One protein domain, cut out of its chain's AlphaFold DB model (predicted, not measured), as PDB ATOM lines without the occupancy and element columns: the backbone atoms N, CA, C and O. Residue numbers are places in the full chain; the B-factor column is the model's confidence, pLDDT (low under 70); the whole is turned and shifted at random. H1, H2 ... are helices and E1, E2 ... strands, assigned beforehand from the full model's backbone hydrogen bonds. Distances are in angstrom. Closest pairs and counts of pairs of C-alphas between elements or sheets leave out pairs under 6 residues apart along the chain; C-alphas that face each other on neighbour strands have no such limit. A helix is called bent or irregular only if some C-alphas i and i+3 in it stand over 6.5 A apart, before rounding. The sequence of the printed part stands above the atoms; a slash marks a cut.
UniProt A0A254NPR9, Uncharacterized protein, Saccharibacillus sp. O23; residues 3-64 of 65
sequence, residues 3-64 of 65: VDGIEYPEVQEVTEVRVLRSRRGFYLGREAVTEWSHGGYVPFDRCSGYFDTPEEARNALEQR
ATOM      1  N   VAL A   3      48.393  34.627 -13.248       88.00
ATOM      2  CA  VAL A   3      47.371  33.590 -13.047       88.00
ATOM      3  C   VAL A   3      46.104  34.270 -12.552       88.00
ATOM      4  O   VAL A   3      46.137  34.972 -11.547       88.00
ATOM      5  N   ASP A   4      45.004  34.119 -13.294       87.88
ATOM      6  CA  ASP A   4      43.704  34.746 -13.003       87.88
ATOM      7  C   ASP A   4      43.796  36.266 -12.720       87.88
ATOM      8  O   ASP A   4      43.089  36.819 -11.880       87.88
ATOM      9  N   GLY A   5      44.695  36.960 -13.431       91.81
ATOM     10  CA  GLY A   5      44.919  38.406 -13.302       91.81
ATOM     11  C   GLY A   5      45.839  38.827 -12.151       91.81
ATOM     12  O   GLY A   5      46.093  40.020 -11.997       91.81
ATOM     13  N   ILE A   6      46.369  37.878 -11.374       91.81
ATOM     14  CA  ILE A   6      47.324  38.126 -10.289       91.81
ATOM     15  C   ILE A   6      48.733  37.759 -10.762       91.81
ATOM     16  O   ILE A   6      48.953  36.690 -11.333       91.81
ATOM     17  N   GLU A   7      49.694  38.652 -10.533       94.81
ATOM     18  CA  GLU A   7      51.099  38.415 -10.858       94.81
ATOM     19  C   GLU A   7      51.807  37.636  -9.740       94.81
ATOM     20  O   GLU A   7      51.817  38.049  -8.583       94.81
ATOM     21  N   TYR A   8      52.429  36.521 -10.120       93.94
ATOM     22  CA  TYR A   8      53.270  35.667  -9.285       93.94
ATOM     23  C   TYR A   8      54.682  35.623  -9.885       93.94
ATOM     24  O   TYR A   8      54.922  34.835 -10.812       93.94
ATOM     25  N   PRO A   9      55.606  36.498  -9.456       93.94
ATOM     26  CA  PRO A   9      56.931  36.610 -10.064       93.94
ATOM     27  C   PRO A   9      57.782  35.342  -9.893       93.94
ATOM     28  O   PRO A   9      58.518  34.988 -10.805       93.94
ATOM     29  N   GLU A  10      57.623  34.616  -8.787       93.88
ATOM     30  CA  GLU A  10      58.375  33.395  -8.467       93.88
ATOM     31  C   GLU A  10      57.860  32.129  -9.171       93.88
ATOM     32  O   GLU A  10      58.475  31.064  -9.071       93.88
ATOM     33  N   VAL A  11      56.707  32.217  -9.841       95.69
ATOM     34  CA  VAL A  11      56.067  31.098 -10.537       95.69
ATOM     35  C   VAL A  11      56.520  31.075 -11.992       95.69
ATOM     36  O   VAL A  11      56.351  32.053 -12.728       95.69
ATOM     37  N   GLN A  12      57.066  29.933 -12.402       95.81
ATOM     38  CA  GLN A  12      57.632  29.699 -13.730       95.81
ATOM     39  C   GLN A  12      56.649  28.959 -14.643       95.81
ATOM     40  O   GLN A  12      56.516  29.302 -15.814       95.81
ATOM     41  N   GLU A  13      55.938  27.975 -14.094       95.50
ATOM     42  CA  GLU A  13      54.962  27.151 -14.810       95.50
ATOM     43  C   GLU A  13      53.787  26.828 -13.890       95.50
ATOM     44  O   GLU A  13      53.968  26.679 -12.681       95.50
ATOM     45  N   VAL A  14      52.587  26.707 -14.460       96.25
ATOM     46  CA  VAL A  14      51.357  26.339 -13.751       96.25
ATOM     47  C   VAL A  14      50.581  25.349 -14.601       96.25
ATOM     48  O   VAL A  14      50.429  25.545 -15.805       96.25
ATOM     49  N   THR A  15      50.057  24.304 -13.971       95.94
ATOM     50  CA  THR A  15      49.206  23.336 -14.664       95.94
ATOM     51  C   THR A  15      47.771  23.815 -14.792       95.94
ATOM     52  O   THR A  15      47.304  24.670 -14.040       95.94
ATOM     53  N   GLU A  16      47.015  23.166 -15.674       95.00
ATOM     54  CA  GLU A  16      45.559  23.261 -15.645       95.00
ATOM     55  C   GLU A  16      44.992  22.801 -14.291       95.00
ATOM     56  O   GLU A  16      45.665  22.146 -13.479       95.00
ATOM     57  N   VAL A  17      43.735  23.174 -14.039       96.06
ATOM     58  CA  VAL A  17      43.006  22.729 -12.850       96.06
ATOM     59  C   VAL A  17      42.801  21.221 -12.934       96.06
ATOM     60  O   VAL A  17      42.321  20.702 -13.937       96.06
ATOM     61  N   ARG A  18      43.119  20.516 -11.851       96.31
ATOM     62  CA  ARG A  18      42.968  19.064 -11.749       96.31
ATOM     63  C   ARG A  18      42.615  18.631 -10.336       96.31
ATOM     64  O   ARG A  18      42.671  19.413  -9.389       96.31
ATOM     65  N   VAL A  19      42.262  17.357 -10.199       97.56
ATOM     66  CA  VAL A  19      42.028  16.737  -8.894       97.56
ATOM     67  C   VAL A  19      43.363  16.477  -8.202       97.56
ATOM     68  O   VAL A  19      44.201  15.726  -8.701       97.56
ATOM     69  N   LEU A  20      43.532  17.064  -7.023       97.12
ATOM     70  CA  LEU A  20      44.683  16.900  -6.144       97.12
ATOM     71  C   LEU A  20      44.264  16.234  -4.832       97.12
ATOM     72  O   LEU A  20      43.118  16.339  -4.387       97.12
ATOM     73  N   ARG A  21      45.206  15.538  -4.191       96.50
ATOM     74  CA  ARG A  21      44.988  14.841  -2.917       96.50
ATOM     75  C   ARG A  21      45.675  15.575  -1.772       96.50
ATOM     76  O   ARG A  21      46.811  16.021  -1.885       96.50
ATOM     77  N   SER A  22      45.002  15.640  -0.633       94.56
ATOM     78  CA  SER A  22      45.548  16.118   0.635       94.56
ATOM     79  C   SER A  22      45.248  15.125   1.760       94.56
ATOM     80  O   SER A  22      44.533  14.140   1.574       94.56
ATOM     81  N   ARG A  23      45.737  15.411   2.973       95.19
ATOM     82  CA  ARG A  23      45.363  14.647   4.176       95.19
ATOM     83  C   ARG A  23      43.879  14.772   4.546       95.19
ATOM     84  O   ARG A  23      43.393  13.939   5.296       95.19
ATOM     85  N   ARG A  24      43.187  15.808   4.060       93.12
ATOM     86  CA  ARG A  24      41.769  16.079   4.352       93.12
ATOM     87  C   ARG A  24      40.803  15.506   3.310       93.12
ATOM     88  O   ARG A  24      39.609  15.669   3.484       93.12
ATOM     89  N   GLY A  25      41.312  14.887   2.244       96.94
ATOM     90  CA  GLY A  25      40.510  14.441   1.102       96.94
ATOM     91  C   GLY A  25      41.048  14.989  -0.218       96.94
ATOM     92  O   GLY A  25      42.236  15.319  -0.327       96.94
ATOM     93  N   PHE A  26      40.174  15.098  -1.210       98.12
ATOM     94  CA  PHE A  26      40.479  15.529  -2.577       98.12
ATOM     95  C   PHE A  26      40.015  16.965  -2.813       98.12
ATOM     96  O   PHE A  26      39.141  17.450  -2.111       98.12
ATOM     97  N   TYR A  27      40.611  17.678  -3.759       97.56
ATOM     98  CA  TYR A  27      40.205  19.043  -4.106       97.56
ATOM     99  C   TYR A  27      40.602  19.372  -5.542       97.56
ATOM    100  O   TYR A  27      41.449  18.698  -6.123       97.56
ATOM    101  N   LEU A  28      40.006  20.417  -6.106       97.75
ATOM    102  CA  LEU A  28      40.420  20.992  -7.377       97.75
ATOM    103  C   LEU A  28      41.472  22.061  -7.124       97.75
ATOM    104  O   LEU A  28      41.251  22.985  -6.338       97.75
ATOM    105  N   GLY A  29      42.604  21.953  -7.797       96.62
ATOM    106  CA  GLY A  29      43.658  22.953  -7.723       96.62
ATOM    107  C   GLY A  29      44.624  22.829  -8.882       96.62
ATOM    108  O   GLY A  29      44.471  21.962  -9.746       96.62
ATOM    109  N   ARG A  30      45.614  23.711  -8.896       96.50
ATOM    110  CA  ARG A  30      46.723  23.668  -9.843       96.50
ATOM    111  C   ARG A  30      47.986  23.218  -9.097       96.50
ATOM    112  O   ARG A  30      48.024  23.111  -7.869       96.50
ATOM    113  N   GLU A  31      49.030  22.888  -9.836       97.44
ATOM    114  CA  GLU A  31      50.378  22.819  -9.271       97.44
ATOM    115  C   GLU A  31      51.263  23.767 -10.065       97.44
ATOM    116  O   GLU A  31      50.982  24.041 -11.233       97.44
ATOM    117  N   ALA A  32      52.317  24.259  -9.429       97.06
ATOM    118  CA  ALA A  32      53.262  25.165 -10.050       97.06
ATOM    119  C   ALA A  32      54.695  24.672  -9.896       97.06
ATOM    120  O   ALA A  32      55.040  24.036  -8.899       97.06
ATOM    121  N   VAL A  33      55.525  25.031 -10.869       97.25
ATOM    122  CA  VAL A  33      56.977  25.076 -10.703       97.25
ATOM    123  C   VAL A  33      57.340  26.499 -10.307       97.25
ATOM    124  O   VAL A  33      56.929  27.465 -10.956       97.25
ATOM    125  N   THR A  34      58.101  26.632  -9.228       95.25
ATOM    126  CA  THR A  34      58.571  27.914  -8.709       95.25
ATOM    127  C   THR A  34      60.092  27.955  -8.709       95.25
ATOM    128  O   THR A  34      60.759  26.924  -8.815       95.25
ATOM    129  N   GLU A  35      60.664  29.144  -8.532       94.38
ATOM    130  CA  GLU A  35      62.121  29.313  -8.414       94.38
ATOM    131  C   GLU A  35      62.746  28.440  -7.313       94.38
ATOM    132  O   GLU A  35      63.876  27.969  -7.443       94.38
ATOM    133  N   TRP A  36      62.000  28.189  -6.238       92.31
ATOM    134  CA  TRP A  36      62.443  27.421  -5.075       92.31
ATOM    135  C   TRP A  36      61.975  25.963  -5.090       92.31
ATOM    136  O   TRP A  36      62.393  25.184  -4.234       92.31
ATOM    137  N   SER A  37      61.132  25.554  -6.043       92.25
ATOM    138  CA  SER A  37      60.693  24.157  -6.140       92.25
ATOM    139  C   SER A  37      61.716  23.252  -6.830       92.25
ATOM    140  O   SER A  37      61.515  22.040  -6.891       92.25
ATOM    141  N   HIS A  38      62.822  23.821  -7.332       92.38
ATOM    142  CA  HIS A  38      63.912  23.104  -8.002       92.38
ATOM    143  C   HIS A  38      63.418  22.185  -9.136       92.38
ATOM    144  O   HIS A  38      63.891  21.061  -9.295       92.38
ATOM    145  N   GLY A  39      62.435  22.662  -9.908       92.50
ATOM    146  CA  GLY A  39      61.811  21.912 -11.005       92.50
ATOM    147  C   GLY A  39      60.709  20.939 -10.570       92.50
ATOM    148  O   GLY A  39      60.112  20.278 -11.415       92.50
ATOM    149  N   GLY A  40      60.420  20.834  -9.270       96.25
ATOM    150  CA  GLY A  40      59.308  20.048  -8.748       96.25
ATOM    151  C   GLY A  40      57.977  20.792  -8.844       96.25
ATOM    152  O   GLY A  40      57.915  21.999  -8.617       96.25
ATOM    153  N   TYR A  41      56.900  20.062  -9.121       96.25
ATOM    154  CA  TYR A  41      55.545  20.592  -8.999       96.25
ATOM    155  C   TYR A  41      55.119  20.620  -7.536       96.25
ATOM    156  O   TYR A  41      55.222  19.616  -6.826       96.25
ATOM    157  N   VAL A  42      54.631  21.774  -7.090       94.94
ATOM    158  CA  VAL A  42      54.075  21.963  -5.749       94.94
ATOM    159  C   VAL A  42      52.628  22.443  -5.837       94.94
ATOM    160  O   VAL A  42      52.294  23.174  -6.771       94.94
ATOM    161  N   PRO A  43      51.757  22.067  -4.881       94.31
ATOM    162  CA  PRO A  43      50.383  22.550  -4.851       94.31
ATOM    163  C   PRO A  43      50.316  24.076  -4.928       94.31
ATOM    164  O   PRO A  43      50.948  24.771  -4.132       94.31
ATOM    165  N   PHE A  44      49.533  24.583  -5.874       92.06
ATOM    166  CA  PHE A  44      49.424  26.002  -6.170       92.06
ATOM    167  C   PHE A  44      47.977  26.336  -6.522       92.06
ATOM    168  O   PHE A  44      47.405  25.716  -7.405       92.06
ATOM    169  N   ASP A  45      47.392  27.316  -5.835       90.94
ATOM    170  CA  ASP A  45      46.012  27.765  -6.055       90.94
ATOM    171  C   ASP A  45      44.937  26.665  -5.866       90.94
ATOM    172  O   ASP A  45      44.694  25.787  -6.700       90.94
ATOM    173  N   ARG A  46      44.264  26.710  -4.709       93.56
ATOM    174  CA  ARG A  46      43.152  25.807  -4.395       93.56
ATOM    175  C   ARG A  46      41.848  26.421  -4.891       93.56
ATOM    176  O   ARG A  46      41.329  27.350  -4.279       93.56
ATOM    177  N   CYS A  47      41.256  25.801  -5.903       93.19
ATOM    178  CA  CYS A  47      40.064  26.301  -6.575       93.19
ATOM    179  C   CYS A  47      38.740  25.709  -6.053       93.19
ATOM    180  O   CYS A  47      37.689  25.974  -6.634       93.19
ATOM    181  N   SER A  48      38.756  24.868  -5.014       94.50
ATOM    182  CA  SER A  48      37.541  24.298  -4.412       94.50
ATOM    183  C   SER A  48      37.694  23.988  -2.919       94.50
ATOM    184  O   SER A  48      38.789  24.030  -2.352       94.50
ATOM    185  N   GLY A  49      36.581  23.610  -2.283       95.31
ATOM    186  CA  GLY A  49      36.595  22.883  -1.011       95.31
ATOM    187  C   GLY A  49      37.136  21.454  -1.153       95.31
ATOM    188  O   GLY A  49      37.584  21.053  -2.232       95.31
ATOM    189  N   TYR A  50      37.097  20.700  -0.053       97.44
ATOM    190  CA  TYR A  50      37.466  19.284  -0.052       97.44
ATOM    191  C   TYR A  50      36.273  18.394  -0.410       97.44
ATOM    192  O   TYR A  50      35.144  18.692  -0.029       97.44
ATOM    193  N   PHE A  51      36.572  17.297  -1.093       97.62
ATOM    194  CA  PHE A  51      35.686  16.178  -1.380       97.62
ATOM    195  C   PHE A  51      36.201  14.938  -0.654       97.62
ATOM    196  O   PHE A  51      37.419  14.772  -0.484       97.62
ATOM    197  N   ASP A  52      35.289  14.058  -0.265       97.31
ATOM    198  CA  ASP A  52      35.640  12.835   0.451       97.31
ATOM    199  C   ASP A  52      36.242  11.795  -0.506       97.31
ATOM    200  O   ASP A  52      37.160  11.055  -0.135       97.31
ATOM    201  N   THR A  53      35.796  11.792  -1.768       97.38
ATOM    202  CA  THR A  53      36.219  10.827  -2.794       97.38
ATOM    203  C   THR A  53      36.867  11.486  -4.023       97.38
ATOM    204  O   THR A  53      36.595  12.650  -4.337       97.38
ATOM    205  N   PRO A  54      37.741  10.763  -4.756       96.75
ATOM    206  CA  PRO A  54      38.291  11.270  -6.008       96.75
ATOM    207  C   PRO A  54      37.225  11.362  -7.107       96.75
ATOM    208  O   PRO A  54      37.338  12.234  -7.965       96.75
ATOM    209  N   GLU A  55      36.199  10.504  -7.097       97.50
ATOM    210  CA  GLU A  55      35.078  10.560  -8.043       97.50
ATOM    211  C   GLU A  55      34.270  11.854  -7.902       97.50
ATOM    212  O   GLU A  55      34.013  12.515  -8.904       97.50
ATOM    213  N   GLU A  56      33.924  12.268  -6.679       97.50
ATOM    214  CA  GLU A  56      33.231  13.543  -6.437       97.50
ATOM    215  C   GLU A  56      34.041  14.735  -6.947       97.50
ATOM    216  O   GLU A  56      33.501  15.615  -7.618       97.50
ATOM    217  N   ALA A  57      35.350  14.739  -6.679       97.06
ATOM    218  CA  ALA A  57      36.232  15.783  -7.175       97.06
ATOM    219  C   ALA A  57      36.298  15.784  -8.713       97.06
ATOM    220  O   ALA A  57      36.223  16.848  -9.321       97.06
ATOM    221  N   ARG A  58      36.395  14.617  -9.369       97.12
ATOM    222  CA  ARG A  58      36.386  14.529 -10.843       97.12
ATOM    223  C   ARG A  58      35.074  15.037 -11.434       97.12
ATOM    224  O   ARG A  58      35.111  15.873 -12.329       97.12
ATOM    225  N   ASN A  59      33.940  14.622 -10.877       97.19
ATOM    226  CA  ASN A  59      32.628  15.095 -11.314       97.19
ATOM    227  C   ASN A  59      32.506  16.619 -11.173       97.19
ATOM    228  O   ASN A  59      31.924  17.273 -12.034       97.19
ATOM    229  N   ALA A  60      33.056  17.196 -10.099       96.00
ATOM    230  CA  ALA A  60      33.086  18.641  -9.911       96.00
ATOM    231  C   ALA A  60      34.003  19.350 -10.921       96.00
ATOM    232  O   ALA A  60      33.692  20.465 -11.330       96.00
ATOM    233  N   LEU A  61      35.116  18.727 -11.329       96.12
ATOM    234  CA  LEU A  61      36.015  19.255 -12.361       96.12
ATOM    235  C   LEU A  61      35.333  19.303 -13.731       96.12
ATOM    236  O   LEU A  61      35.418  20.322 -14.407       96.12
ATOM    237  N   GLU A  62      34.636  18.233 -14.111       94.88
ATOM    238  CA  GLU A  62      33.925  18.113 -15.394       94.88
ATOM    239  C   GLU A  62      32.734  19.075 -15.517       94.88
ATOM    240  O   GLU A  62      32.343  19.445 -16.619       94.88
ATOM    241  N   GLN A  63      32.161  19.495 -14.387       91.31
ATOM    242  CA  GLN A  63      31.057  20.457 -14.329       91.31
ATOM    243  C   GLN A  63      31.522  21.919 -14.280       91.31
ATOM    244  O   GLN A  63      30.683  22.819 -14.172       91.31
ATOM    245  N   ARG A  64      32.836  22.185 -14.317       79.88
ATOM    246  CA  ARG A  64      33.330  23.564 -14.376       79.88
ATOM    247  C   ARG A  64      32.988  24.185 -15.737       79.88
ATOM    248  O   ARG A  64      33.148  23.508 -16.750       79.88
TER     249      ARG A  64
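Overview. This is residues 3 to 64 of the 65 residues of an uncharacterized protein of Saccharibacillus sp. O23 (UniProt A0A254NPR9). A strongly twisted antiparallel sheet is built along one long bent strand, E3, with E1 and E2 on one side, E4 on the other, and helix H1 packed over its E2 end. The printed part has 62 residues, in order E1, E2, E3, E4, H1, class mixed. It is only just compact, close to loose: radius of gyration of the C-alphas 12.4 A, spans 33 by 25 by 14 A.

Along the chain. E1, residues 11 to 14, 7.4 A, begins at C-alpha 11 (56.067, 31.098, -10.537). E2 is residues 18 to 22, 13.0 A. E3, residues 25 to 34, 24.6 A, bends by 75 degrees at residue 28. E4 is residues 42 to 46, 11.7 A. H1, residues 54 to 62, 12.4 A, ends at C-alpha 62 (33.925, 18.113, -15.394).

Arrangement. E1 and E3 are antiparallel, N 12 to O 33 2.9 A. E2, E3 and E4 form a meander, each strand the antiparallel neighbour of the one before, in hairpins E2-E3, N 20 to O 27 2.8 A, and E3-E4, N 32 to O 42 2.9 A. H1 is on the sheet, height 8.5 A; its closest C-alphas to E3 are Pro 54 and Phe 26, 5.9 A. In H1 every O i to N i+4 pair is within hydrogen-bond range.

Size, cuts and confidence. The farthest C-alphas, Pro 9 and Glu 55, are 34.1 A apart. The printed part has no cut, no link is long, and no printed residue is under 70.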